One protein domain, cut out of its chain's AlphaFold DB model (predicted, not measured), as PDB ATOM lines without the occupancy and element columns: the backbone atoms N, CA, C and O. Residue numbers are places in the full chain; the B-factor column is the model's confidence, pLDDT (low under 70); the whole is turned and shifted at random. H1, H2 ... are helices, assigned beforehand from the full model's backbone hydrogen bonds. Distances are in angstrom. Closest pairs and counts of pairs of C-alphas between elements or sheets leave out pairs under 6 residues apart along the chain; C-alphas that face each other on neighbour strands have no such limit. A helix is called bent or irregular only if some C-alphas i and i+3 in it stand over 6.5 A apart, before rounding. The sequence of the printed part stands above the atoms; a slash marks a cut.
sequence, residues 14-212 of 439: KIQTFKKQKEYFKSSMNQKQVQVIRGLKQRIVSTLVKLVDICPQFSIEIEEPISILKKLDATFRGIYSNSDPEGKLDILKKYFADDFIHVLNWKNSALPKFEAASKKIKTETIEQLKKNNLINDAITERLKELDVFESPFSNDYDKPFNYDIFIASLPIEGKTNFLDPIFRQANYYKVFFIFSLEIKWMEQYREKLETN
ATOM      1  N   LYS A  14     -89.771   6.770 -18.838       50.44
ATOM      2  CA  LYS A  14     -88.427   7.060 -18.298       50.44
ATOM      3  C   LYS A  14     -87.305   6.406 -19.108       50.44
ATOM      4  O   LYS A  14     -86.304   7.051 -19.387       50.44
ATOM      5  N   ILE A  15     -87.466   5.150 -19.530       56.06
ATOM      6  CA  ILE A  15     -86.479   4.465 -20.387       56.06
ATOM      7  C   ILE A  15     -86.376   5.150 -21.760       56.06
ATOM      8  O   ILE A  15     -85.289   5.232 -22.330       56.06
ATOM      9  N   GLN A  16     -87.482   5.673 -22.287       49.69
ATOM     10  CA  GLN A  16     -87.511   6.384 -23.564       49.69
ATOM     11  C   GLN A  16     -86.868   7.777 -23.468       49.69
ATOM     12  O   GLN A  16     -86.139   8.161 -24.382       49.69
ATOM     13  N   THR A  17     -87.045   8.502 -22.356       52.88
ATOM     14  CA  THR A  17     -86.312   9.753 -22.085       52.88
ATOM     15  C   THR A  17     -84.826   9.509 -21.859       52.88
ATOM     16  O   THR A  17     -84.025  10.267 -22.387       52.88
ATOM     17  N   PHE A  18     -84.439   8.432 -21.169       47.06
ATOM     18  CA  PHE A  18     -83.027   8.063 -21.016       47.06
ATOM     19  C   PHE A  18     -82.379   7.656 -22.344       47.06
ATOM     20  O   PHE A  18     -81.238   8.029 -22.593       47.06
ATOM     21  N   LYS A  19     -83.089   6.939 -23.230       50.06
ATOM     22  CA  LYS A  19     -82.592   6.641 -24.586       50.06
ATOM     23  C   LYS A  19     -82.430   7.909 -25.423       50.06
ATOM     24  O   LYS A  19     -81.363   8.097 -25.994       50.06
ATOM     25  N   LYS A  20     -83.422   8.807 -25.409       48.53
ATOM     26  CA  LYS A  20     -83.336  10.103 -26.101       48.53
ATOM     27  C   LYS A  20     -82.230  10.994 -25.543       48.53
ATOM     28  O   LYS A  20     -81.496  11.577 -26.320       48.53
ATOM     29  N   GLN A  21     -82.052  11.064 -24.222       46.28
ATOM     30  CA  GLN A  21     -80.941  11.796 -23.604       46.28
ATOM     31  C   GLN A  21     -79.586  11.170 -23.947       46.28
ATOM     32  O   GLN A  21     -78.633  11.898 -24.192       46.28
ATOM     33  N   LYS A  22     -79.494   9.838 -24.021       48.50
ATOM     34  CA  LYS A  22     -78.267   9.139 -24.424       48.50
ATOM     35  C   LYS A  22     -77.940   9.341 -25.908       48.50
ATOM     36  O   LYS A  22     -76.764   9.406 -26.234       48.50
ATOM     37  N   GLU A  23     -78.941   9.481 -26.780       47.31
ATOM     38  CA  GLU A  23     -78.780   9.898 -28.186       47.31
ATOM     39  C   GLU A  23     -78.413  11.386 -28.317       47.31
ATOM     40  O   GLU A  23     -77.562  11.731 -29.134       47.31
ATOM     41  N   TYR A  24     -78.967  12.248 -27.458       43.91
ATOM     42  CA  TYR A  24     -78.639  13.677 -27.385       43.91
ATOM     43  C   TYR A  24     -77.180  13.899 -26.957       43.91
ATOM     44  O   TYR A  24     -76.425  14.588 -27.632       43.91
ATOM     45  N   PHE A  25     -76.729  13.204 -25.905       45.94
ATOM     46  CA  PHE A  25     -75.323  13.201 -25.477       45.94
ATOM     47  C   PHE A  25     -74.373  12.569 -26.507       45.94
ATOM     48  O   PHE A  25     -73.177  12.846 -26.472       45.94
ATOM     49  N   LYS A  26     -74.886  11.730 -27.418       52.50
ATOM     50  CA  LYS A  26     -74.112  11.135 -28.519       52.50
ATOM     51  C   LYS A  26     -73.953  12.070 -29.723       52.50
ATOM     52  O   LYS A  26     -73.056  11.841 -30.524       52.50
ATOM     53  N   SER A  27     -74.803  13.092 -29.842       57.28
ATOM     54  CA  SER A  27     -74.866  13.992 -31.008       57.28
ATOM     55  C   SER A  27     -74.295  15.389 -30.733       57.28
ATOM     56  O   SER A  27     -74.220  16.209 -31.642       57.28
ATOM     57  N   SER A  28     -73.864  15.666 -29.498       63.50
ATOM     58  CA  SER A  28     -73.376  16.979 -29.066       63.50
ATOM     59  C   SER A  28     -71.910  16.933 -28.632       63.50
ATOM     60  O   SER A  28     -71.533  16.073 -27.834       63.50
ATOM     61  N   MET A  29     -71.094  17.892 -29.077       70.19
ATOM     62  CA  MET A  29     -69.689  17.977 -28.668       70.19
ATOM     63  C   MET A  29     -69.551  18.512 -27.232       70.19
ATOM     64  O   MET A  29     -69.983  19.623 -26.925       70.19
ATOM     65  N   ASN A  30     -68.915  17.751 -26.341       75.50
ATOM     66  CA  ASN A  30     -68.659  18.171 -24.964       75.50
ATOM     67  C   ASN A  30     -67.404  19.065 -24.850       75.50
ATOM     68  O   ASN A  30     -66.560  19.129 -25.746       75.50
ATOM     69  N   GLN A  31     -67.247  19.754 -23.716       72.38
ATOM     70  CA  GLN A  31     -66.134  20.688 -23.508       72.38
ATOM     71  C   GLN A  31     -64.755  20.013 -23.569       72.38
ATOM     72  O   GLN A  31     -63.802  20.634 -24.031       72.38
ATOM     73  N   LYS A  32     -64.630  18.748 -23.152       74.19
ATOM     74  CA  LYS A  32     -63.360  18.009 -23.225       74.19
ATOM     75  C   LYS A  32     -62.972  17.693 -24.674       74.19
ATOM     76  O   LYS A  32     -61.827  17.899 -25.053       74.19
ATOM     77  N   GLN A  33     -63.934  17.314 -25.511       72.94
ATOM     78  CA  GLN A  33     -63.737  17.073 -26.946       72.94
ATOM     79  C   GLN A  33     -63.310  18.355 -27.676       72.94
ATOM     80  O   GLN A  33     -62.406  18.321 -28.509       72.94
ATOM     81  N   VAL A  34     -63.882  19.507 -27.299       74.75
ATOM     82  CA  VAL A  34     -63.435  20.826 -27.789       74.75
ATOM     83  C   VAL A  34     -61.965  21.085 -27.433       74.75
ATOM     84  O   VAL A  34     -61.236  21.647 -28.251       74.75
ATOM     85  N   GLN A  35     -61.508  20.679 -26.242       76.56
ATOM     86  CA  GLN A  35     -60.104  20.840 -25.837       76.56
ATOM     87  C   GLN A  35     -59.161  19.917 -26.616       76.56
ATOM     88  O   GLN A  35     -58.105  20.379 -27.036       76.56
ATOM     89  N   VAL A  36     -59.546  18.663 -26.879       77.69
ATOM     90  CA  VAL A  36     -58.749  17.736 -27.713       77.69
ATOM     91  C   VAL A  36     -58.556  18.312 -29.120       77.69
ATOM     92  O   VAL A  36     -57.435  18.426 -29.615       77.69
ATOM     93  N   ILE A  37     -59.642  18.786 -29.735       78.69
ATOM     94  CA  ILE A  37     -59.621  19.457 -31.042       78.69
ATOM     95  C   ILE A  37     -58.754  20.723 -31.008       78.69
ATOM     96  O   ILE A  37     -58.007  20.993 -31.946       78.69
ATOM     97  N   ARG A  38     -58.814  21.505 -29.922       79.06
ATOM     98  CA  ARG A  38     -57.945  22.674 -29.725       79.06
ATOM     99  C   ARG A  38     -56.468  22.289 -29.638       79.06
ATOM    100  O   ARG A  38     -55.645  22.990 -30.224       79.06
ATOM    101  N   GLY A  39     -56.142  21.195 -28.954       79.19
ATOM    102  CA  GLY A  39     -54.788  20.649 -28.890       79.19
ATOM    103  C   GLY A  39     -54.268  20.284 -30.279       79.19
ATOM    104  O   GLY A  39     -53.234  20.800 -30.702       79.19
ATOM    105  N   LEU A  40     -55.037  19.494 -31.034       80.19
ATOM    106  CA  LEU A  40     -54.706  19.114 -32.413       80.19
ATOM    107  C   LEU A  40     -54.525  20.339 -33.322       80.19
ATOM    108  O   LEU A  40     -53.533  20.434 -34.046       80.19
ATOM    109  N   LYS A  41     -55.424  21.329 -33.223       84.25
ATOM    110  CA  LYS A  41     -55.306  22.610 -33.936       84.25
ATOM    111  C   LYS A  41     -53.959  23.270 -33.673       84.25
ATOM    112  O   LYS A  41     -53.257  23.659 -34.601       84.25
ATOM    113  N   GLN A  42     -53.614  23.428 -32.398       81.62
ATOM    114  CA  GLN A  42     -52.412  24.139 -31.986       81.62
ATOM    115  C   GLN A  42     -51.146  23.434 -32.486       81.62
ATOM    116  O   GLN A  42     -50.213  24.106 -32.934       81.62
ATOM    117  N   ARG A  43     -51.124  22.097 -32.459       83.25
ATOM    118  CA  ARG A  43     -50.000  21.301 -32.965       83.25
ATOM    119  C   ARG A  43     -49.834  21.433 -34.483       83.25
ATOM    120  O   ARG A  43     -48.722  21.679 -34.954       83.25
ATOM    121  N   ILE A  44     -50.931  21.392 -35.241       84.62
ATOM    122  CA  ILE A  44     -50.910  21.582 -36.701       84.62
ATOM    123  C   ILE A  44     -50.503  23.002 -37.085       84.62
ATOM    124  O   ILE A  44     -49.660  23.180 -37.955       84.62
ATOM    125  N   VAL A  45     -51.036  24.025 -36.413       83.12
ATOM    126  CA  VAL A  45     -50.647  25.419 -36.678       83.12
ATOM    127  C   VAL A  45     -49.160  25.627 -36.389       83.12
ATOM    128  O   VAL A  45     -48.447  26.185 -37.215       83.12
ATOM    129  N   SER A  46     -48.666  25.127 -35.252       84.06
ATOM    130  CA  SER A  46     -47.250  25.240 -34.873       84.06
ATOM    131  C   SER A  46     -46.311  24.579 -35.886       84.06
ATOM    132  O   SER A  46     -45.252  25.121 -36.206       84.06
ATOM    133  N   THR A  47     -46.691  23.415 -36.414       85.69
ATOM    134  CA  THR A  47     -45.893  22.700 -37.419       85.69
ATOM    135  C   THR A  47     -45.992  23.342 -38.799       85.69
ATOM    136  O   THR A  47     -44.962  23.508 -39.448       85.69
ATOM    137  N   LEU A  48     -47.176  23.797 -39.218       84.75
ATOM    138  CA  LEU A  48     -47.367  24.525 -40.476       84.75
ATOM    139  C   LEU A  48     -46.591  25.841 -40.515       84.75
ATOM    140  O   LEU A  48     -45.965  26.126 -41.526       84.75
ATOM    141  N   VAL A  49     -46.572  26.615 -39.426       85.44
ATOM    142  CA  VAL A  49     -45.774  27.853 -39.349       85.44
ATOM    143  C   VAL A  49     -44.294  27.554 -39.586       85.44
ATOM    144  O   VAL A  49     -43.665  28.197 -40.419       85.44
ATOM    145  N   LYS A  50     -43.754  26.513 -38.942       86.50
ATOM    146  CA  LYS A  50     -42.367  26.081 -39.180       86.50
ATOM    147  C   LYS A  50     -42.153  25.598 -40.615       86.50
ATOM    148  O   LYS A  50     -41.083  25.810 -41.170       86.50
ATOM    149  N   LEU A  51     -43.148  24.953 -41.225       86.75
ATOM    150  CA  LEU A  51     -43.068  24.529 -42.622       86.75
ATOM    151  C   LEU A  51     -43.085  25.704 -43.596       86.75
ATOM    152  O   LEU A  51     -42.367  25.634 -44.587       86.75
ATOM    153  N   VAL A  52     -43.828  26.779 -43.322       85.88
ATOM    154  CA  VAL A  52     -43.811  27.998 -44.150       85.88
ATOM    155  C   VAL A  52     -42.392  28.563 -44.249       85.88
ATOM    156  O   VAL A  52     -41.962  28.916 -45.345       85.88
ATOM    157  N   ASP A  53     -41.629  28.547 -43.155       83.69
ATOM    158  CA  ASP A  53     -40.232  29.006 -43.146       83.69
ATOM    159  C   ASP A  53     -39.289  28.086 -43.949       83.69
ATOM    160  O   ASP A  53     -38.246  28.518 -44.446       83.69
ATOM    161  N   ILE A  54     -39.650  26.808 -44.092       87.31
ATOM    162  CA  ILE A  54     -38.822  25.769 -44.720       87.31
ATOM    163  C   ILE A  54     -39.162  25.582 -46.207       87.31
ATOM    164  O   ILE A  54     -38.272  25.287 -47.004       87.31
ATOM    165  N   CYS A  55     -40.418  25.783 -46.610       84.62
ATOM    166  CA  CYS A  55     -40.908  25.593 -47.983       84.62
ATOM    167  C   CYS A  55     -40.050  26.274 -49.072       84.62
ATOM    168  O   CYS A  55     -39.776  25.618 -50.086       84.62
ATOM    169  N   PRO A  56     -39.539  27.510 -48.881       85.31
ATOM    170  CA  PRO A  56     -38.668  28.151 -49.867       85.31
ATOM    171  C   PRO A  56     -37.386  27.362 -50.165       85.31
ATOM    172  O   PRO A  56     -36.914  27.375 -51.299       85.31
ATOM    173  N   GLN A  57     -36.851  26.615 -49.189       85.06
ATOM    174  CA  GLN A  57     -35.638  25.799 -49.361       85.06
ATOM    175  C   GLN A  57     -35.857  24.610 -50.309       85.06
ATOM    176  O   GLN A  57     -34.904  24.089 -50.882       85.06
ATOM    177  N   PHE A  58     -37.113  24.197 -50.506       81.56
ATOM    178  CA  PHE A  58     -37.501  23.077 -51.369       81.56
ATOM    179  C   PHE A  58     -38.238  23.518 -52.635       81.56
ATOM    180  O   PHE A  58     -38.829  22.682 -53.322       81.56
ATOM    181  N   SER A  59     -38.226  24.819 -52.954       83.25
ATOM    182  CA  SER A  59     -39.012  25.377 -54.066       83.25
ATOM    183  C   SER A  59     -40.490  24.965 -53.973       83.25
ATOM    184  O   SER A  59     -41.092  24.482 -54.936       83.25
ATOM    185  N   ILE A  60     -41.052  25.036 -52.765       83.62
ATOM    186  CA  ILE A  60     -42.480  24.844 -52.502       83.62
ATOM    187  C   ILE A  60     -43.098  26.230 -52.336       83.62
ATOM    188  O   ILE A  60     -42.570  27.061 -51.597       83.62
ATOM    189  N   GLU A  61     -44.207  26.473 -53.031       81.88
ATOM    190  CA  GLU A  61     -44.943  27.726 -52.917       81.88
ATOM    191  C   GLU A  61     -45.514  27.880 -51.503       81.88
ATOM    192  O   GLU A  61     -46.183  26.997 -50.967       81.88
ATOM    193  N   ILE A  62     -45.230  29.023 -50.884       84.56
ATOM    194  CA  ILE A  62     -45.659  29.354 -49.517       84.56
ATOM    195  C   ILE A  62     -47.132  29.775 -49.435       84.56
ATOM    196  O   ILE A  62     -47.698  29.827 -48.343       84.56
ATOM    197  N   GLU A  63     -47.779  30.054 -50.567       82.62
ATOM    198  CA  GLU A  63     -49.169  30.518 -50.605       82.62
ATOM    199  C   GLU A  63     -50.155  29.453 -50.108       82.62
ATOM    200  O   GLU A  63     -51.073  29.767 -49.345       82.62
ATOM    201  N   GLU A  64     -49.934  28.187 -50.465       81.56
ATOM    202  CA  GLU A  64     -50.786  27.067 -50.058       81.56
ATOM    203  C   GLU A  64     -50.792  26.818 -48.536       81.56
ATOM    204  O   GLU A  64     -51.878  26.839 -47.946       81.56
ATOM    205  N   PRO A  65     -49.646  26.658 -47.841       77.94
ATOM    206  CA  PRO A  65     -49.648  26.472 -46.388       77.94
ATOM    207  C   PRO A  65     -50.188  27.698 -45.633       77.94
ATOM    208  O   PRO A  65     -50.862  27.541 -44.613       77.94
ATOM    209  N   ILE A  66     -49.987  28.919 -46.147       79.62
ATOM    210  CA  ILE A  66     -50.593  30.135 -45.573       79.62
ATOM    211  C   ILE A  66     -52.119  30.131 -45.746       79.62
ATOM    212  O   ILE A  66     -52.853  30.514 -44.831       79.62
ATOM    213  N   SER A  67     -52.616  29.702 -46.907       84.38
ATOM    214  CA  SER A  67     -54.051  29.559 -47.169       84.38
ATOM    215  C   SER A  67     -54.688  28.532 -46.227       84.38
ATOM    216  O   SER A  67     -55.724  28.810 -45.614       84.38
ATOM    217  N   ILE A  68     -54.021  27.389 -46.025       83.75
ATOM    218  CA  ILE A  68     -54.429  26.357 -45.063       83.75
ATOM    219  C   ILE A  68     -54.513  26.936 -43.646       83.75
ATOM    220  O   ILE A  68     -55.533  26.761 -42.981       83.75
ATOM    221  N   LEU A  69     -53.491  27.674 -43.198       82.62
ATOM    222  CA  LEU A  69     -53.484  28.320 -41.880       82.62
ATOM    223  C   LEU A  69     -54.684  29.260 -41.694       82.62
ATOM    224  O   LEU A  69     -55.381  29.173 -40.683       82.62
ATOM    225  N   LYS A  70     -54.980  30.108 -42.688       82.56
ATOM    226  CA  LYS A  70     -56.123  31.037 -42.638       82.56
ATOM    227  C   LYS A  70     -57.462  30.308 -42.535       82.56
ATOM    228  O   LYS A  70     -58.308  30.703 -41.733       82.56
ATOM    229  N   LYS A  71     -57.656  29.249 -43.327       83.31
ATOM    230  CA  LYS A  71     -58.878  28.428 -43.293       83.31
ATOM    231  C   LYS A  71     -59.040  27.732 -41.946       83.31
ATOM    232  O   LYS A  71     -60.106  27.791 -41.341       83.31
ATOM    233  N   LEU A  72     -57.961  27.146 -41.439       82.75
ATOM    234  CA  LEU A  72     -57.942  26.460 -40.153       82.75
ATOM    235  C   LEU A  72     -58.231  27.442 -39.002       82.75
ATOM    236  O   LEU A  72     -59.014  27.143 -38.102       82.75
ATOM    237  N   ASP A  73     -57.713  28.666 -39.050       80.62
ATOM    238  CA  ASP A  73     -58.067  29.689 -38.065       80.62
ATOM    239  C   ASP A  73     -59.525  30.148 -38.154       80.62
ATOM    240  O   ASP A  73     -60.179  30.274 -37.114       80.62
ATOM    241  N   ALA A  74     -60.056  30.354 -39.362       79.25
ATOM    242  CA  ALA A  74     -61.444  30.759 -39.571       79.25
ATOM    243  C   ALA A  74     -62.434  29.694 -39.072       79.25
ATOM    244  O   ALA A  74     -63.342  30.003 -38.295       79.25
ATOM    245  N   THR A  75     -62.216  28.434 -39.446       81.19
ATOM    246  CA  THR A  75     -63.055  27.300 -39.047       81.19
ATOM    247  C   THR A  75     -63.080  27.140 -37.534       81.19
ATOM    248  O   THR A  75     -64.147  27.073 -36.922       81.19
ATOM    249  N   PHE A  76     -61.913  27.142 -36.890       79.94
ATOM    250  CA  PHE A  76     -61.854  26.941 -35.447       79.94
ATOM    251  C   PHE A  76     -62.362  28.158 -34.665       79.94
ATOM    252  O   PHE A  76     -62.945  27.988 -33.598       79.94
ATOM    253  N   ARG A  77     -62.241  29.380 -35.207       78.88
ATOM    254  CA  ARG A  77     -62.929  30.557 -34.654       78.88
ATOM    255  C   ARG A  77     -64.447  30.359 -34.673       78.88
ATOM    256  O   ARG A  77     -65.099  30.691 -33.684       78.88
ATOM    257  N   GLY A  78     -64.989  29.772 -35.741       76.44
ATOM    258  CA  GLY A  78     -66.391  29.358 -35.835       76.44
ATOM    259  C   GLY A  78     -66.786  28.345 -34.756       76.44
ATOM    260  O   GLY A  78     -67.779  28.548 -34.061       76.44
ATOM    261  N   ILE A  79     -65.967  27.310 -34.542       78.06
ATOM    262  CA  ILE A  79     -66.196  26.298 -33.494       78.06
ATOM    263  C   ILE A  79     -66.187  26.933 -32.094       78.06
ATOM    264  O   ILE A  79     -67.026  26.606 -31.257       78.06
ATOM    265  N   TYR A  80     -65.259  27.849 -31.807       77.69
ATOM    266  CA  TYR A  80     -65.149  28.441 -30.469       77.69
ATOM    267  C   TYR A  80     -66.193  29.519 -30.181       77.69
ATOM    268  O   TYR A  80     -66.582  29.683 -29.028       77.69
ATOM    269  N   SER A  81     -66.649  30.229 -31.213       76.69
ATOM    270  CA  SER A  81     -67.644  31.300 -31.077       76.69
ATOM    271  C   SER A  81     -69.079  30.771 -31.038       76.69
ATOM    272  O   SER A  81     -69.979  31.491 -30.612       76.69
ATOM    273  N   ASN A  82     -69.313  29.530 -31.476       76.69
ATOM    274  CA  ASN A  82     -70.634  28.924 -31.409       76.69
ATOM    275  C   ASN A  82     -70.956  28.521 -29.958       76.69
ATOM    276  O   ASN A  82     -70.171  27.839 -29.301       76.69
ATOM    277  N   SER A  83     -72.098  28.949 -29.428       72.19
ATOM    278  CA  SER A  83     -72.570  28.533 -28.101       72.19
ATOM    279  C   SER A  83     -73.235  27.155 -28.130       72.19
ATOM    280  O   SER A  83     -73.269  26.485 -27.101       72.19
ATOM    281  N   ASP A  84     -73.724  26.726 -29.296       78.12
ATOM    282  CA  ASP A  84     -74.445  25.472 -29.484       78.12
ATOM    283  C   ASP A  84     -73.491  24.284 -29.763       78.12
ATOM    284  O   ASP A  84     -72.721  24.323 -30.729       78.12
ATOM    285  N   PRO A  85     -73.509  23.222 -28.933       74.19
ATOM    286  CA  PRO A  85     -72.723  22.005 -29.137       74.19
ATOM    287  C   PRO A  85     -72.981  21.259 -30.454       74.19
ATOM    288  O   PRO A  85     -72.046  20.636 -30.964       74.19
ATOM    289  N   GLU A  86     -74.207  21.290 -30.989       77.81
ATOM    290  CA  GLU A  86     -74.540  20.641 -32.270       77.81
ATOM    291  C   GLU A  86     -73.936  21.437 -33.431       77.81
ATOM    292  O   GLU A  86     -73.170  20.895 -34.231       77.81
ATOM    293  N   GLY A  87     -74.120  22.761 -33.432       78.88
ATOM    294  CA  GLY A  87     -73.481  23.635 -34.414       78.88
ATOM    295  C   GLY A  87     -71.943  23.581 -34.415       78.88
ATOM    296  O   GLY A  87     -71.324  23.773 -35.462       78.88
ATOM    297  N   LYS A  88     -71.287  23.279 -33.281       80.81
ATOM    298  CA  LYS A  88     -69.829  23.017 -33.244       80.81
ATOM    299  C   LYS A  88     -69.444  21.759 -34.007       80.81
ATOM    300  O   LYS A  88     -68.449  21.765 -34.732       80.81
ATOM    301  N   LEU A  89     -70.217  20.693 -33.813       81.25
ATOM    302  CA  LEU A  89     -69.989  19.412 -34.463       81.25
ATOM    303  C   LEU A  89     -70.200  19.526 -35.977       81.25
ATOM    304  O   LEU A  89     -69.411  18.972 -36.739       81.25
ATOM    305  N   ASP A  90     -71.197  20.290 -36.419       83.00
ATOM    306  CA  ASP A  90     -71.469  20.505 -37.843       83.00
ATOM    307  C   ASP A  90     -70.361  21.297 -38.545       83.00
ATOM    308  O   ASP A  90     -69.920  20.917 -39.633       83.00
ATOM    309  N   ILE A  91     -69.839  22.352 -37.906       83.88
ATOM    310  CA  ILE A  91     -68.681  23.098 -38.431       83.88
ATOM    311  C   ILE A  91     -67.462  22.176 -38.551       83.88
ATOM    312  O   ILE A  91     -66.744  22.221 -39.551       83.88
ATOM    313  N   LEU A  92     -67.237  21.314 -37.557       84.38
ATOM    314  CA  LEU A  92     -66.129  20.365 -37.574       84.38
ATOM    315  C   LEU A  92     -66.286  19.296 -38.665       84.38
ATOM    316  O   LEU A  92     -65.323  18.989 -39.366       84.38
ATOM    317  N   LYS A  93     -67.491  18.745 -38.846       85.06
ATOM    318  CA  LYS A  93     -67.787  17.801 -39.932       85.06
ATOM    319  C   LYS A  93     -67.545  18.442 -41.296       85.06
ATOM    320  O   LYS A  93     -66.910  17.827 -42.147       85.06
ATOM    321  N   LYS A  94     -67.979  19.692 -41.477       86.75
ATOM    322  CA  LYS A  94     -67.734  20.453 -42.705       86.75
ATOM    323  C   LYS A  94     -66.241  20.659 -42.964       86.75
ATOM    324  O   LYS A  94     -65.781  20.464 -44.081       86.75
ATOM    325  N   TYR A  95     -65.467  20.980 -41.928       87.19
ATOM    326  CA  TYR A  95     -64.012  21.078 -42.045       87.19
ATOM    327  C   TYR A  95     -63.376  19.775 -42.530       87.19
ATOM    328  O   TYR A  95     -62.547  19.805 -43.433       87.19
ATOM    329  N   PHE A  96     -63.764  18.632 -41.960       86.06
ATOM    330  CA  PHE A  96     -63.224  17.341 -42.387       86.06
ATOM    331  C   PHE A  96     -63.658  16.937 -43.799       86.06
ATOM    332  O   PHE A  96     -62.901  16.243 -44.476       86.06
ATOM    333  N   ALA A  97     -64.841  17.369 -44.238       84.12
ATOM    334  CA  ALA A  97     -65.351  17.108 -45.579       84.12
ATOM    335  C   ALA A  97     -64.676  17.973 -46.657       84.12
ATOM    336  O   ALA A  97     -64.397  17.468 -47.737       84.12
ATOM    337  N   ASP A  98     -64.386  19.242 -46.358       84.94
ATOM    338  CA  ASP A  98     -63.912  20.203 -47.359       84.94
ATOM    339  C   ASP A  98     -62.436  20.582 -47.126       84.94
ATOM    340  O   ASP A  98     -61.539  20.262 -47.909       84.94
ATOM    341  N   ASP A  99     -62.159  21.267 -46.016       83.31
ATOM    342  CA  ASP A  99     -60.879  21.935 -45.772       83.31
ATOM    343  C   ASP A  99     -59.739  20.971 -45.433       83.31
ATOM    344  O   ASP A  99     -58.603  21.183 -45.856       83.31
ATOM    345  N   PHE A 100     -60.021  19.893 -44.702       86.62
ATOM    346  CA  PHE A 100     -59.009  18.910 -44.328       86.62
ATOM    347  C   PHE A 100     -58.470  18.143 -45.540       86.62
ATOM    348  O   PHE A 100     -57.281  17.835 -45.595       86.62
ATOM    349  N   ILE A 101     -59.307  17.910 -46.556       86.69
ATOM    350  CA  ILE A 101     -58.882  17.290 -47.818       86.69
ATOM    351  C   ILE A 101     -57.820  18.151 -48.508       86.69
ATOM    352  O   ILE A 101     -56.837  17.626 -49.029       86.69
ATOM    353  N   HIS A 102     -57.952  19.480 -48.456       85.62
ATOM    354  CA  HIS A 102     -56.920  20.372 -48.984       85.62
ATOM    355  C   HIS A 102     -55.583  20.229 -48.241       85.62
ATOM    356  O   HIS A 102     -54.533  20.248 -48.881       85.62
ATOM    357  N   VAL A 103     -55.610  20.024 -46.919       86.81
ATOM    358  CA  VAL A 103     -54.396  19.774 -46.120       86.81
ATOM    359  C   VAL A 103     -53.723  18.462 -46.532       86.81
ATOM    360  O   VAL A 103     -52.503  18.417 -46.689       86.81
ATOM    361  N   LEU A 104     -54.513  17.409 -46.755       87.56
ATOM    362  CA  LEU A 104     -54.019  16.109 -47.211       87.56
ATOM    363  C   LEU A 104     -53.403  16.179 -48.608       87.56
ATOM    364  O   LEU A 104     -52.302  15.673 -48.825       87.56
ATOM    365  N   ASN A 105     -54.077  16.852 -49.538       88.81
ATOM    366  CA  ASN A 105     -53.577  17.030 -50.897       88.81
ATOM    367  C   ASN A 105     -52.237  17.773 -50.904       88.81
ATOM    368  O   ASN A 105     -51.312  17.356 -51.600       88.81
ATOM    369  N   TRP A 106     -52.105  18.813 -50.077       89.06
ATOM    370  CA  TRP A 106     -50.850  19.544 -49.926       89.06
ATOM    371  C   TRP A 106     -49.731  18.694 -49.311       89.06
ATOM    372  O   TRP A 106     -48.611  18.668 -49.819       89.06
ATOM    373  N   LYS A 107     -50.021  17.937 -48.244       90.50
ATOM    374  CA  LYS A 107     -49.052  16.991 -47.665       90.50
ATOM    375  C   LYS A 107     -48.529  16.034 -48.740       90.50
ATOM    376  O   LYS A 107     -47.321  15.836 -48.845       90.50
ATOM    377  N   ASN A 108     -49.427  15.463 -49.540       89.62
ATOM    378  CA  ASN A 108     -49.077  14.483 -50.565       89.62
ATOM    379  C   ASN A 108     -48.301  15.103 -51.738       89.62
ATOM    380  O   ASN A 108     -47.440  14.433 -52.303       89.62
ATOM    381  N   SER A 109     -48.543  16.373 -52.082       89.69
ATOM    382  CA  SER A 109     -47.766  17.080 -53.110       89.69
ATOM    383  C   SER A 109     -46.369  17.486 -52.621       89.69
ATOM    384  O   SER A 109     -45.407  17.463 -53.393       89.69
ATOM    385  N   ALA A 110     -46.228  17.821 -51.334       88.19
ATOM    386  CA  ALA A 110     -44.958  18.194 -50.715       88.19
ATOM    387  C   ALA A 110     -44.076  16.981 -50.362       88.19
ATOM    388  O   ALA A 110     -42.846  17.081 -50.422       88.19
ATOM    389  N   LEU A 111     -44.679  15.835 -50.023       90.06
ATOM    390  CA  LEU A 111     -43.994  14.628 -49.547       90.06
ATOM    391  C   LEU A 111     -42.812  14.184 -50.434       90.06
ATOM    392  O   LEU A 111     -41.726  14.005 -49.879       90.06
ATOM    393  N   PRO A 112     -42.929  14.085 -51.776       90.62
ATOM    394  CA  PRO A 112     -41.817  13.640 -52.619       90.62
ATOM    395  C   PRO A 112     -40.575  14.535 -52.519       90.62
ATOM    396  O   PRO A 112     -39.445  14.051 -52.583       90.62
ATOM    397  N   LYS A 113     -40.765  15.849 -52.328       90.31
ATOM    398  CA  LYS A 113     -39.659  16.810 -52.192       90.31
ATOM    399  C   LYS A 113     -38.915  16.605 -50.872       90.31
ATOM    400  O   LYS A 113     -37.684  16.563 -50.859       90.31
ATOM    401  N   PHE A 114     -39.657  16.427 -49.778       89.56
ATOM    402  CA  PHE A 114     -39.079  16.144 -48.465       89.56
ATOM    403  C   PHE A 114     -38.434  14.758 -48.401       89.56
ATOM    404  O   PHE A 114     -37.389  14.606 -47.773       89.56
ATOM    405  N   GLU A 115     -39.002  13.756 -49.069       89.75
ATOM    406  CA  GLU A 115     -38.432  12.409 -49.138       89.75
ATOM    407  C   GLU A 115     -37.103  12.407 -49.901       89.75
ATOM    408  O   GLU A 115     -36.104  11.884 -49.404       89.75
ATOM    409  N   ALA A 116     -37.054  13.067 -51.062       89.31
ATOM    410  CA  ALA A 116     -35.826  13.210 -51.838       89.31
ATOM    411  C   ALA A 116     -34.726  13.938 -51.049       89.31
ATOM    412  O   ALA A 116     -33.567  13.530 -51.089       89.31
ATOM    413  N   ALA A 117     -35.077  14.991 -50.308       88.25
ATOM    414  CA  ALA A 117     -34.137  15.701 -49.447       88.25
ATOM    415  C   ALA A 117     -33.669  14.858 -48.254       88.25
ATOM    416  O   ALA A 117     -32.491  14.855 -47.922       88.25
ATOM    417  N   SER A 118     -34.574  14.101 -47.636       89.62
ATOM    418  CA  SER A 118     -34.250  13.265 -46.478       89.62
ATOM    419  C   SER A 118     -33.327  12.106 -46.862       89.62
ATOM    420  O   SER A 118     -32.383  11.814 -46.136       89.62
ATOM    421  N   LYS A 119     -33.513  11.508 -48.048       89.94
ATOM    422  CA  LYS A 119     -32.601  10.484 -48.592       89.94
ATOM    423  C   LYS A 119     -31.171  11.005 -48.765       89.94
ATOM    424  O   LYS A 119     -30.217  10.254 -48.555       89.94
ATOM    425  N   LYS A 120     -31.007  12.298 -49.082       89.62
ATOM    426  CA  LYS A 120     -29.682  12.928 -49.202       89.62
ATOM    427  C   LYS A 120     -28.944  13.025 -47.873       89.62
ATOM    428  O   LYS A 120     -27.721  12.960 -47.883       89.62
ATOM    429  N   ILE A 121     -29.643  13.089 -46.736       89.38
ATOM    430  CA  ILE A 121     -29.016  13.146 -45.405       89.38
ATOM    431  C   ILE A 121     -28.077  11.953 -45.212       89.38
ATOM    432  O   ILE A 121     -26.927  12.140 -44.816       89.38
ATOM    433  N   LYS A 122     -28.528  10.733 -45.538       88.19
ATOM    434  CA  LYS A 122     -27.705   9.519 -45.433       88.19
ATOM    435  C   LYS A 122     -26.465   9.612 -46.323       88.19
ATOM    436  O   LYS A 122     -25.347   9.444 -45.837       88.19
ATOM    437  N   THR A 123     -26.649   9.905 -47.612       88.94
ATOM    438  CA  THR A 123     -25.540   9.949 -48.579       88.94
ATOM    439  C   THR A 123     -24.538  11.055 -48.253       88.94
ATOM    440  O   THR A 123     -23.338  10.797 -48.222       88.94
ATOM    441  N   GLU A 124     -25.014  12.259 -47.928       89.19
ATOM    442  CA  GLU A 124     -24.174  13.409 -47.582       89.19
ATOM    443  C   GLU A 124     -23.420  13.175 -46.268       89.19
ATOM    444  O   GLU A 124     -22.235  13.494 -46.186       89.19
ATOM    445  N   THR A 125     -24.048  12.547 -45.264       86.38
ATOM    446  CA  THR A 125     -23.372  12.183 -44.004       86.38
ATOM    447  C   THR A 125     -22.217  11.221 -44.258       86.38
ATOM    448  O   THR A 125     -21.101  11.456 -43.795       86.38
ATOM    449  N   ILE A 126     -22.457  10.155 -45.029       86.44
ATOM    450  CA  ILE A 126     -21.430   9.157 -45.347       86.44
ATOM    451  C   ILE A 126     -20.285   9.798 -46.139       86.44
ATOM    452  O   ILE A 126     -19.117   9.560 -45.834       86.44
ATOM    453  N   GLU A 127     -20.588  10.629 -47.139       87.88
ATOM    454  CA  GLU A 127     -19.563  11.325 -47.922       87.88
ATOM    455  C   GLU A 127     -18.727  12.295 -47.084       87.88
ATOM    456  O   GLU A 127     -17.507  12.344 -47.242       87.88
ATOM    457  N   GLN A 128     -19.357  13.062 -46.197       86.00
ATOM    458  CA  GLN A 128     -18.655  14.005 -45.332       86.00
ATOM    459  C   GLN A 128     -17.756  13.288 -44.319       86.00
ATOM    460  O   GLN A 128     -16.626  13.718 -44.088       86.00
ATOM    461  N   LEU A 129     -18.198  12.157 -43.767       84.88
ATOM    462  CA  LEU A 129     -17.365  11.333 -42.887       84.88
ATOM    463  C   LEU A 129     -16.193  10.685 -43.642       84.88
ATOM    464  O   LEU A 129     -15.080  10.660 -43.113       84.88
ATOM    465  N   LYS A 130     -16.402  10.241 -44.894       85.56
ATOM    466  CA  LYS A 130     -15.321   9.761 -45.781       85.56
ATOM    467  C   LYS A 130     -14.281  10.845 -46.042       85.56
ATOM    468  O   LYS A 130     -13.095  10.599 -45.871       85.56
ATOM    469  N   LYS A 131     -14.722  12.046 -46.426       85.81
ATOM    470  CA  LYS A 131     -13.839  13.180 -46.760       85.81
ATOM    471  C   LYS A 131     -12.952  13.615 -45.592       85.81
ATOM    472  O   LYS A 131     -11.856  14.106 -45.827       85.81
ATOM    473  N   ASN A 132     -13.409  13.416 -44.356       81.94
ATOM    474  CA  ASN A 132     -12.660  13.759 -43.147       81.94
ATOM    475  C   ASN A 132     -11.873  12.574 -42.550       81.94
ATOM    476  O   ASN A 132     -11.315  12.718 -41.469       81.94
ATOM    477  N   ASN A 133     -11.804  11.420 -43.232       79.81
ATOM    478  CA  ASN A 133     -11.123  10.202 -42.760       79.81
ATOM    479  C   ASN A 133     -11.605   9.706 -41.383       79.81
ATOM    480  O   ASN A 133     -10.837   9.134 -40.614       79.81
ATOM    481  N   LEU A 134     -12.887   9.911 -41.072       79.56
ATOM    482  CA  LEU A 134     -13.478   9.553 -39.777       79.56
ATOM    483  C   LEU A 134     -14.153   8.178 -39.788       79.56
ATOM    484  O   LEU A 134     -14.846   7.837 -38.841       79.56
ATOM    485  N   ILE A 135     -14.011   7.392 -40.857       77.56
ATOM    486  CA  ILE A 135     -14.672   6.087 -40.955       77.56
ATOM    487  C   ILE A 135     -13.779   4.997 -40.376       77.56
ATOM    488  O   ILE A 135     -12.689   4.738 -40.878       77.56
ATOM    489  N   ASN A 136     -14.297   4.329 -39.349       79.06
ATOM    490  CA  ASN A 136     -13.787   3.077 -38.804       79.06
ATOM    491  C   ASN A 136     -14.914   2.022 -38.782       79.06
ATOM    492  O   ASN A 136     -16.076   2.327 -39.080       79.06
ATOM    493  N   ASP A 137     -14.583   0.781 -38.428       75.75
ATOM    494  CA  ASP A 137     -15.547  -0.329 -38.413       75.75
ATOM    495  C   ASP A 137     -16.728  -0.064 -37.458       75.75
ATOM    496  O   ASP A 137     -17.881  -0.325 -37.805       75.75
ATOM    497  N   ALA A 138     -16.472   0.571 -36.307       76.88
ATOM    498  CA  ALA A 138     -17.499   0.925 -35.322       76.88
ATOM    499  C   ALA A 138     -18.501   1.976 -35.844       76.88
ATOM    500  O   ALA A 138     -19.705   1.883 -35.601       76.88
ATOM    501  N   ILE A 139     -18.023   2.971 -36.596       80.81
ATOM    502  CA  ILE A 139     -18.859   3.992 -37.239       80.81
ATOM    503  C   ILE A 139     -19.640   3.377 -38.400       80.81
ATOM    504  O   ILE A 139     -20.803   3.714 -38.595       80.81
ATOM    505  N   THR A 140     -19.051   2.433 -39.132       80.38
ATOM    506  CA  THR A 140     -19.717   1.755 -40.254       80.38
ATOM    507  C   THR A 140     -20.932   0.947 -39.800       80.38
ATOM    508  O   THR A 140     -21.959   0.961 -40.479       80.38
ATOM    509  N   GLU A 141     -20.873   0.300 -38.632       82.06
ATOM    510  CA  GLU A 141     -22.049  -0.357 -38.053       82.06
ATOM    511  C   GLU A 141     -23.138   0.638 -37.643       82.06
ATOM    512  O   GLU A 141     -24.304   0.433 -37.973       82.06
ATOM    513  N   ARG A 142     -22.762   1.747 -36.995       84.25
ATOM    514  CA  ARG A 142     -23.695   2.815 -36.597       84.25
ATOM    515  C   ARG A 142     -24.345   3.501 -37.795       84.25
ATOM    516  O   ARG A 142     -25.503   3.890 -37.719       84.25
ATOM    517  N   LEU A 143     -23.648   3.624 -38.924       85.56
ATOM    518  CA  LEU A 143     -24.201   4.223 -40.144       85.56
ATOM    519  C   LEU A 143     -25.404   3.449 -40.709       85.56
ATOM    520  O   LEU A 143     -26.193   4.051 -41.435       85.56
ATOM    521  N   LYS A 144     -25.598   2.175 -40.337       84.50
ATOM    522  CA  LYS A 144     -26.826   1.421 -40.648       84.50
ATOM    523  C   LYS A 144     -28.064   2.021 -39.970       84.50
ATOM    524  O   LYS A 144     -29.163   1.909 -40.491       84.50
ATOM    525  N   GLU A 145     -27.919   2.739 -38.851       84.75
ATOM    526  CA  GLU A 145     -29.042   3.456 -38.220       84.75
ATOM    527  C   GLU A 145     -29.613   4.564 -39.126       84.75
ATOM    528  O   GLU A 145     -30.769   4.954 -38.974       84.75
ATOM    529  N   LEU A 146     -28.843   5.041 -40.116       86.75
ATOM    530  CA  LEU A 146     -29.320   5.993 -41.122       86.75
ATOM    531  C   LEU A 146     -30.210   5.347 -42.194       86.75
ATOM    532  O   LEU A 146     -30.756   6.076 -43.022       86.75
ATOM    533  N   ASP A 147     -30.401   4.024 -42.186       86.31
ATOM    534  CA  ASP A 147     -31.313   3.324 -43.105       86.31
ATOM    535  C   ASP A 147     -32.767   3.798 -42.944       86.31
ATOM    536  O   ASP A 147     -33.551   3.731 -43.887       86.31
ATOM    537  N   VAL A 148     -33.101   4.416 -41.804       84.69
ATOM    538  CA  VAL A 148     -34.373   5.132 -41.601       84.69
ATOM    539  C   VAL A 148     -34.620   6.172 -42.702       84.69
ATOM    540  O   VAL A 148     -35.755   6.371 -43.127       84.69
ATOM    541  N   PHE A 149     -33.572   6.811 -43.233       86.00
ATOM    542  CA  PHE A 149     -33.696   7.800 -44.305       86.00
ATOM    543  C   PHE A 149     -33.939   7.198 -45.696       86.00
ATOM    544  O   PHE A 149     -34.210   7.956 -46.627       86.00
ATOM    545  N   GLU A 150     -33.888   5.873 -45.865       85.00
ATOM    546  CA  GLU A 150     -34.334   5.224 -47.107       85.00
ATOM    547  C   GLU A 150     -35.860   5.251 -47.239       85.00
ATOM    548  O   GLU A 150     -36.381   5.371 -48.347       85.00
ATOM    549  N   SER A 151     -36.567   5.205 -46.106       84.94
ATOM    550  CA  SER A 151     -38.026   5.343 -46.005       84.94
ATOM    551  C   SER A 151     -38.399   6.283 -44.841       84.94
ATOM    552  O   SER A 151     -39.000   5.856 -43.856       84.94
ATOM    553  N   PRO A 152     -38.071   7.586 -44.953       80.69
ATOM    554  CA  PRO A 152     -38.044   8.538 -43.832       80.69
ATOM    555  C   PRO A 152     -39.413   8.798 -43.187       80.69
ATOM    556  O   PRO A 152     -39.483   9.248 -42.042       80.69
ATOM    557  N   PHE A 153     -40.494   8.521 -43.918       84.06
ATOM    558  CA  PHE A 153     -41.878   8.745 -43.502       84.06
ATOM    559  C   PHE A 153     -42.707   7.450 -43.512       84.06
ATOM    560  O   PHE A 153     -43.922   7.513 -43.709       84.06
ATOM    561  N   SER A 154     -42.077   6.275 -43.353       78.88
ATOM    562  CA  SER A 154     -42.836   5.024 -43.242       78.88
ATOM    563  C   SER A 154     -43.746   5.045 -42.005       78.88
ATOM    564  O   SER A 154     -43.484   5.729 -41.013       78.88
ATOM    565  N   ASN A 155     -44.846   4.294 -42.069       66.62
ATOM    566  CA  ASN A 155     -45.847   4.243 -41.000       66.62
ATOM    567  C   ASN A 155     -45.359   3.557 -39.715       66.62
ATOM    568  O   ASN A 155     -46.092   3.584 -38.727       66.62
ATOM    569  N   ASP A 156     -44.166   2.965 -39.742       68.81
ATOM    570  CA  ASP A 156     -43.602   2.151 -38.664       68.81
ATOM    571  C   ASP A 156     -42.960   2.996 -37.554       68.81
ATOM    572  O   ASP A 156     -42.600   2.474 -36.499       68.81
ATOM    573  N   TYR A 157     -42.812   4.306 -37.777       68.69
ATOM    574  CA  TYR A 157     -42.148   5.211 -36.847       68.69
ATOM    575  C   TYR A 157     -43.144   6.122 -36.122       68.69
ATOM    576  O   TYR A 157     -43.823   6.948 -36.732       68.69
ATOM    577  N   ASP A 158     -43.149   6.046 -34.790       75.56
ATOM    578  CA  ASP A 158     -43.932   6.946 -33.929       75.56
ATOM    579  C   ASP A 158     -43.170   8.226 -33.542       75.56
ATOM    580  O   ASP A 158     -43.738   9.159 -32.967       75.56
ATOM    581  N   LYS A 159     -41.861   8.281 -33.817       82.81
ATOM    582  CA  LYS A 159     -40.980   9.400 -33.457       82.81
ATOM    583  C   LYS A 159     -40.001   9.710 -34.593       82.81
ATOM    584  O   LYS A 159     -39.506   8.775 -35.220       82.81
ATOM    585  N   PRO A 160     -39.676  10.995 -34.829       85.56
ATOM    586  CA  PRO A 160     -38.683  11.364 -35.829       85.56
ATOM    587  C   PRO A 160     -37.292  10.886 -35.403       85.56
ATOM    588  O   PRO A 160     -36.935  10.973 -34.223       85.56
ATOM    589  N   PHE A 161     -36.483  10.453 -36.372       86.19
ATOM    590  CA  PHE A 161     -35.075  10.142 -36.134       86.19
ATOM    591  C   PHE A 161     -34.332  11.369 -35.581       86.19
ATOM    592  O   PHE A 161     -34.422  12.470 -36.133       86.19
ATOM    593  N   ASN A 162     -33.596  11.193 -34.481       86.94
ATOM    594  CA  ASN A 162     -32.859  12.279 -33.842       86.94
ATOM    595  C   ASN A 162     -31.399  12.289 -34.304       86.94
ATOM    596  O   ASN A 162     -30.531  11.666 -33.693       86.94
ATOM    597  N   TYR A 163     -31.147  13.030 -35.383       86.31
ATOM    598  CA  TYR A 163     -29.820  13.142 -35.983       86.31
ATOM    599  C   TYR A 163     -28.778  13.766 -35.035       86.31
ATOM    600  O   TYR A 163     -27.620  13.360 -35.057       86.31
ATOM    601  N   ASP A 164     -29.179  14.682 -34.144       84.25
ATOM    602  CA  ASP A 164     -28.273  15.296 -33.162       84.25
ATOM    603  C   ASP A 164     -27.729  14.264 -32.170       84.25
ATOM    604  O   ASP A 164     -26.524  14.201 -31.925       84.25
ATOM    605  N   ILE A 165     -28.618  13.419 -31.636       84.81
ATOM    606  CA  ILE A 165     -28.241  12.326 -30.729       84.81
ATOM    607  C   ILE A 165     -27.388  11.298 -31.469       84.81
ATOM    608  O   ILE A 165     -26.389  10.835 -30.923       84.81
ATOM    609  N   PHE A 166     -27.752  10.973 -32.712       87.69
ATOM    610  CA  PHE A 166     -26.977  10.058 -33.541       87.69
ATOM    611  C   PHE A 166     -25.532  10.546 -33.706       87.69
ATOM    612  O   PHE A 166     -24.611   9.820 -33.336       87.69
ATOM    613  N   ILE A 167     -25.319  11.788 -34.156       84.94
ATOM    614  CA  ILE A 167     -23.967  12.337 -34.334       84.94
ATOM    615  C   ILE A 167     -23.207  12.422 -33.007       84.94
ATOM    616  O   ILE A 167     -22.026  12.086 -32.977       84.94
ATOM    617  N   ALA A 168     -23.863  12.811 -31.911       82.88
ATOM    618  CA  ALA A 168     -23.238  12.839 -30.586       82.88
ATOM    619  C   ALA A 168     -22.832  11.443 -30.076       82.88
ATOM    620  O   ALA A 168     -21.946  11.332 -29.234       82.88
ATOM    621  N   SER A 169     -23.476  10.383 -30.574       83.06
ATOM    622  CA  SER A 169     -23.165   8.998 -30.215       83.06
ATOM    623  C   SER A 169     -22.020   8.387 -31.026       83.06
ATOM    624  O   SER A 169     -21.533   7.311 -30.672       83.06
ATOM    625  N   LEU A 170     -21.593   9.040 -32.112       82.69
ATOM    626  CA  LEU A 170     -20.479   8.559 -32.919       82.69
ATOM    627  C   LEU A 170     -19.153   8.804 -32.179       82.69
ATOM    628  O   LEU A 170     -18.951   9.896 -31.644       82.69
ATOM    629  N   PRO A 171     -18.219   7.835 -32.178       77.75
ATOM    630  CA  PRO A 171     -16.898   7.980 -31.568       77.75
ATOM    631  C   PRO A 171     -15.981   8.851 -32.448       77.75
ATOM    632  O   PRO A 171     -14.988   8.377 -32.994       77.75
ATOM    633  N   ILE A 172     -16.352  10.118 -32.642       77.38
ATOM    634  CA  ILE A 172     -15.617  11.101 -33.443       77.38
ATOM    635  C   ILE A 172     -14.963  12.107 -32.494       77.38
ATOM    636  O   ILE A 172     -15.649  12.826 -31.770       77.38
ATOM    637  N   GLU A 173     -13.636  12.204 -32.532       59.38
ATOM    638  CA  GLU A 173     -12.893  13.247 -31.823       59.38
ATOM    639  C   GLU A 173     -12.779  14.499 -32.710       59.38
ATOM    640  O   GLU A 173     -12.127  14.483 -33.752       59.38
ATOM    641  N   GLY A 174     -13.433  15.603 -32.321       64.31
ATOM    642  CA  GLY A 174     -13.277  16.904 -32.985       64.31
ATOM    643  C   GLY A 174     -14.573  17.687 -33.225       64.31
ATOM    644  O   GLY A 174     -15.677  17.257 -32.898       64.31
ATOM    645  N   LYS A 175     -14.437  18.893 -33.798       69.69
ATOM    646  CA  LYS A 175     -15.578  19.763 -34.133       69.69
ATOM    647  C   LYS A 175     -16.284  19.253 -35.396       69.69
ATOM    648  O   LYS A 175     -15.718  19.293 -36.483       69.69
ATOM    649  N   THR A 176     -17.556  18.875 -35.284       77.38
ATOM    650  CA  THR A 176     -18.393  18.381 -36.398       77.38
ATOM    651  C   THR A 176     -19.016  19.491 -37.257       77.38
ATOM    652  O   THR A 176     -20.081  19.309 -37.834       77.38
ATOM    653  N   ASN A 177     -18.372  20.659 -37.356       79.56
ATOM    654  CA  ASN A 177     -18.914  21.831 -38.071       79.56
ATOM    655  C   ASN A 177     -19.188  21.550 -39.564       79.56
ATOM    656  O   ASN A 177     -20.051  22.170 -40.175       79.56
ATOM    657  N   PHE A 178     -18.479  20.590 -40.165       81.31
ATOM    658  CA  PHE A 178     -18.709  20.178 -41.552       81.31
ATOM    659  C   PHE A 178     -20.072  19.484 -41.765       81.31
ATOM    660  O   PHE A 178     -20.521  19.363 -42.903       81.31
ATOM    661  N   LEU A 179     -20.747  19.059 -40.688       85.44
ATOM    662  CA  LEU A 179     -22.096  18.487 -40.720       85.44
ATOM    663  C   LEU A 179     -23.204  19.543 -40.561       85.44
ATOM    664  O   LEU A 179     -24.375  19.198 -40.698       85.44
ATOM    665  N   ASP A 180     -22.885  20.820 -40.316       82.88
ATOM    666  CA  ASP A 180     -23.876  21.897 -40.119       82.88
ATOM    667  C   ASP A 180     -24.944  21.987 -41.231       82.88
ATOM    668  O   ASP A 180     -26.128  22.152 -40.911       82.88
ATOM    669  N   PRO A 181     -24.609  21.836 -42.530       85.25
ATOM    670  CA  PRO A 181     -25.619  21.795 -43.589       85.25
ATOM    671  C   PRO A 181     -26.570  20.596 -43.459       85.25
ATOM    672  O   PRO A 181     -27.768  20.728 -43.711       85.25
ATOM    673  N   ILE A 182     -26.055  19.451 -43.010       88.56
ATOM    674  CA  ILE A 182     -26.824  18.216 -42.838       88.56
ATOM    675  C   ILE A 182     -27.716  18.315 -41.597       88.56
ATOM    676  O   ILE A 182     -28.879  17.927 -41.652       88.56
ATOM    677  N   PHE A 183     -27.241  18.941 -40.515       86.00
ATOM    678  CA  PHE A 183     -28.071  19.265 -39.349       86.00
ATOM    679  C   PHE A 183     -29.289  20.116 -39.727       86.00
ATOM    680  O   PHE A 183     -30.393  19.898 -39.220       86.00
ATOM    681  N   ARG A 184     -29.134  21.070 -40.652       86.00
ATOM    682  CA  ARG A 184     -30.272  21.853 -41.163       86.00
ATOM    683  C   ARG A 184     -31.259  20.983 -41.937       86.00
ATOM    684  O   ARG A 184     -32.453  21.058 -41.664       86.00
ATOM    685  N   GLN A 185     -30.776  20.127 -42.838       86.31
ATOM    686  CA  GLN A 185     -31.639  19.199 -43.579       86.31
ATOM    687  C   GLN A 185     -32.369  18.215 -42.651       86.31
ATOM    688  O   GLN A 185     -33.570  17.997 -42.809       86.31
ATOM    689  N   ALA A 186     -31.686  17.680 -41.636       87.44
ATOM    690  CA  ALA A 186     -32.280  16.803 -40.629       87.44
ATOM    691  C   ALA A 186     -33.364  17.512 -39.805       87.44
ATOM    692  O   ALA A 186     -34.405  16.923 -39.500       87.44
ATOM    693  N   ASN A 187     -33.180  18.800 -39.503       88.12
ATOM    694  CA  ASN A 187     -34.223  19.612 -38.880       88.12
ATOM    695  C   ASN A 187     -35.431  19.814 -39.803       88.12
ATOM    696  O   ASN A 187     -36.568  19.742 -39.335       88.12
ATOM    697  N   TYR A 188     -35.219  20.008 -41.106       90.12
ATOM    698  CA  TYR A 188     -36.317  20.105 -42.072       90.12
ATOM    699  C   TYR A 188     -37.120  18.806 -42.162       90.12
ATOM    700  O   TYR A 188     -38.351  18.841 -42.093       90.12
ATOM    701  N   TYR A 189     -36.426  17.667 -42.221       90.50
ATOM    702  CA  TYR A 189     -37.030  16.338 -42.111       90.50
ATOM    703  C   TYR A 189     -37.887  16.222 -40.845       90.50
ATOM    704  O   TYR A 189     -39.070  15.894 -40.926       90.50
ATOM    705  N   LYS A 190     -37.322  16.560 -39.681       90.06
ATOM    706  CA  LYS A 190     -38.010  16.470 -38.388       90.06
ATOM    707  C   LYS A 190     -39.299  17.289 -38.368       90.06
ATOM    708  O   LYS A 190     -40.317  16.804 -37.880       90.06
ATOM    709  N   VAL A 191     -39.279  18.515 -38.892       89.12
ATOM    710  CA  VAL A 191     -40.473  19.373 -38.930       89.12
ATOM    711  C   VAL A 191     -41.567  18.761 -39.809       89.12
ATOM    712  O   VAL A 191     -42.718  18.687 -39.374       89.12
ATOM    713  N   PHE A 192     -41.222  18.274 -41.005       90.62
ATOM    714  CA  PHE A 192     -42.197  17.653 -41.906       90.62
ATOM    715  C   PHE A 192     -42.701  16.290 -41.400       90.62
ATOM    716  O   PHE A 192     -43.875  15.955 -41.581       90.62
ATOM    717  N   PHE A 193     -41.854  15.528 -40.704       90.38
ATOM    718  CA  PHE A 193     -42.239  14.280 -40.045       90.38
ATOM    719  C   PHE A 193     -43.298  14.534 -38.971       90.38
ATOM    720  O   PHE A 193     -44.349  13.897 -38.976       90.38
ATOM    721  N   ILE A 194     -43.058  15.508 -38.082       88.69
ATOM    722  CA  ILE A 194     -44.015  15.865 -37.026       88.69
ATOM    723  C   ILE A 194     -45.330  16.332 -37.655       88.69
ATOM    724  O   ILE A 194     -46.391  15.871 -37.252       88.69
ATOM    725  N   PHE A 195     -45.283  17.179 -38.684       90.50
ATOM    726  CA  PHE A 195     -46.490  17.586 -39.406       90.50
ATOM    727  C   PHE A 195     -47.276  16.393 -39.974       90.50
ATOM    728  O   PHE A 195     -48.496  16.318 -39.823       90.50
ATOM    729  N   SER A 196     -46.582  15.431 -40.585       89.56
ATOM    730  CA  SER A 196     -47.203  14.219 -41.128       89.56
ATOM    731  C   SER A 196     -47.865  13.364 -40.044       89.56
ATOM    732  O   SER A 196     -48.932  12.796 -40.294       89.56
ATOM    733  N   LEU A 197     -47.267  13.307 -38.851       88.62
ATOM    734  CA  LEU A 197     -47.818  12.623 -37.681       88.62
ATOM    735  C   LEU A 197     -49.083  13.321 -37.155       88.62
ATOM    736  O   LEU A 197     -50.088  12.659 -36.907       88.62
ATOM    737  N   GLU A 198     -49.077  14.653 -37.051       87.62
ATOM    738  CA  GLU A 198     -50.254  15.416 -36.607       87.62
ATOM    739  C   GLU A 198     -51.438  15.266 -37.577       87.62
ATOM    740  O   GLU A 198     -52.590  15.157 -37.148       87.62
ATOM    741  N   ILE A 199     -51.171  15.196 -38.888       88.44
ATOM    742  CA  ILE A 199     -52.203  14.883 -39.887       88.44
ATOM    743  C   ILE A 199     -52.792  13.489 -39.654       88.44
ATOM    744  O   ILE A 199     -54.013  13.348 -39.667       88.44
ATOM    745  N   LYS A 200     -51.951  12.479 -39.401       87.44
ATOM    746  CA  LYS A 200     -52.400  11.105 -39.125       87.44
ATOM    747  C   LYS A 200     -53.318  11.057 -37.900       87.44
ATOM    748  O   LYS A 200     -54.317  10.342 -37.898       87.44
ATOM    749  N   TRP A 201     -53.042  11.850 -36.867       84.50
ATOM    750  CA  TRP A 201     -53.942  11.949 -35.713       84.50
ATOM    751  C   TRP A 201     -55.248  12.669 -36.015       84.50
ATOM    752  O   TRP A 201     -56.286  12.263 -35.498       84.50
ATOM    753  N   MET A 202     -55.236  13.695 -36.868       84.38
ATOM    754  CA  MET A 202     -56.484  14.301 -37.343       84.38
ATOM    755  C   MET A 202     -57.321  13.335 -38.184       84.38
ATOM    756  O   MET A 202     -58.541  13.342 -38.053       84.38
ATOM    757  N   GLU A 203     -56.698  12.480 -38.999       85.62
ATOM    758  CA  GLU A 203     -57.393  11.407 -39.725       85.62
ATOM    759  C   GLU A 203     -58.031  10.405 -38.760       85.62
ATOM    760  O   GLU A 203     -59.228  10.142 -38.847       85.62
ATOM    761  N   GLN A 204     -57.281   9.923 -37.767       84.31
ATOM    762  CA  GLN A 204     -57.823   9.034 -36.733       84.31
ATOM    763  C   GLN A 204     -58.955   9.696 -35.938       84.31
ATOM    764  O   GLN A 204     -59.929   9.043 -35.564       84.31
ATOM    765  N   TYR A 205     -58.845  10.999 -35.666       83.69
ATOM    766  CA  TYR A 205     -59.911  11.758 -35.021       83.69
ATOM    767  C   TYR A 205     -61.164  11.821 -35.904       83.69
ATOM    768  O   TYR A 205     -62.271  11.632 -35.403       83.69
ATOM    769  N   ARG A 206     -60.999  12.037 -37.215       85.00
ATOM    770  CA  ARG A 206     -62.090  12.026 -38.197       85.00
ATOM    771  C   ARG A 206     -62.798  10.670 -38.246       85.00
ATOM    772  O   ARG A 206     -64.020  10.635 -38.177       85.00
ATOM    773  N   GLU A 207     -62.061   9.563 -38.299       83.31
ATOM    774  CA  GLU A 207     -62.643   8.207 -38.303       83.31
ATOM    775  C   GLU A 207     -63.444   7.919 -37.021       83.31
ATOM    776  O   GLU A 207     -64.546   7.360 -37.050       83.31
ATOM    777  N   LYS A 208     -62.923   8.363 -35.873       80.06
ATOM    778  CA  LYS A 208     -63.615   8.282 -34.578       80.06
ATOM    779  C   LYS A 208     -64.859   9.177 -34.510       80.06
ATOM    780  O   LYS A 208     -65.850   8.823 -33.871       80.06
ATOM    781  N   LEU A 209     -64.841  10.315 -35.206       78.62
ATOM    782  CA  LEU A 209     -66.002  11.192 -35.364       78.62
ATOM    783  C   LEU A 209     -67.110  10.507 -36.177       78.62
ATOM    784  O   LEU A 209     -68.275  10.563 -35.790       78.62
ATOM    785  N   GLU A 210     -66.753   9.839 -37.277       73.12
ATOM    786  CA  GLU A 210     -67.693   9.120 -38.151       73.12
ATOM    787  C   GLU A 210     -68.322   7.899 -37.455       73.12
ATOM    788  O   GLU A 210     -69.499   7.597 -37.658       73.12
ATOM    789  N   THR A 211     -67.579   7.245 -36.559       69.56
ATOM    790  CA  THR A 211     -68.061   6.108 -35.756       69.56
ATOM    791  C   THR A 211     -68.821   6.512 -34.479       69.56
ATOM    792  O   THR A 211     -69.301   5.643 -33.747       69.56
ATOM    793  N   ASN A 212     -69.028   7.818 -34.237       65.38
ATOM    794  CA  ASN A 212     -69.645   8.386 -33.026       65.38
ATOM    795  C   ASN A 212     -68.923   8.011 -31.711       65.38
ATOM    796  O   ASN A 212     -69.559   7.969 -30.652       65.38
TER     797      ASN A 212
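This is residues 14 to 212 of the 439 residues of an uncharacterized protein of Tritrichomonas foetus (UniProt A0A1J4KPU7). Picture a long, loose rod of helices: H2, H3, H4a and H7 make an up-and-down bundle, each running against the one before it, and beyond one end of it runs the arm H4b, with H5 folded back along H4b and short H6 nearby. At the other end residues 14 to 23, in H1, stick out. The 199 printed residues hold seven named helices, H1 to H7 in order, and no named strand: all helix, loose, radius of gyration of the C-alphas 22.1 A, spans 80 by 38 by 24 A.

Find C-alpha 14 at (-88.427, 7.060, -18.298), where H1, residues 14 to 27, begins. Next come H2, residues 31 to 58, 40.0 A, and H3, residues 63 to 81. H4, residues 85 to 131, is one helix by its hydrogen bonds but bent, C-alphas 109 and 112 being 6.9 A apart; its arms are H4a, residues 85 to 109, 35.0 A, and H4b, residues 112 to 131. After H5, residues 137 to 150, and H6, residues 163 to 169, H7, residues 177 to 210, runs 50.4 A to C-alpha 210 at (-67.693, 9.120, -38.151). Irregular are H2 (C-alphas 53 and 56, 7.0 A, only just), H4a (97 and 100, 6.7 A), H5 (145 and 148, 6.53 A, only just) and H7 (178 and 181, 7.4 A).

H3 touches H4a, opposite ways at 11 degrees, closest C-alphas Ile 79 and Lys 88, 4.9 A. H7 touches H2 with residues 188 to 202 alone, closest C-alphas Thr 47 and Phe 195, 5.5 A. H4b and H5 form a hairpin, closest C-alphas Lys 119 and Phe 149, 5.2 A. In H5 3 of 10 O i to N i+4 pairs are within hydrogen-bond range, and 8 of 11 O i to N i+3.

The printed part has no cut; H5 to H6 is the long link. Confidence is under 70 for 23 residues, among them 14 to 28.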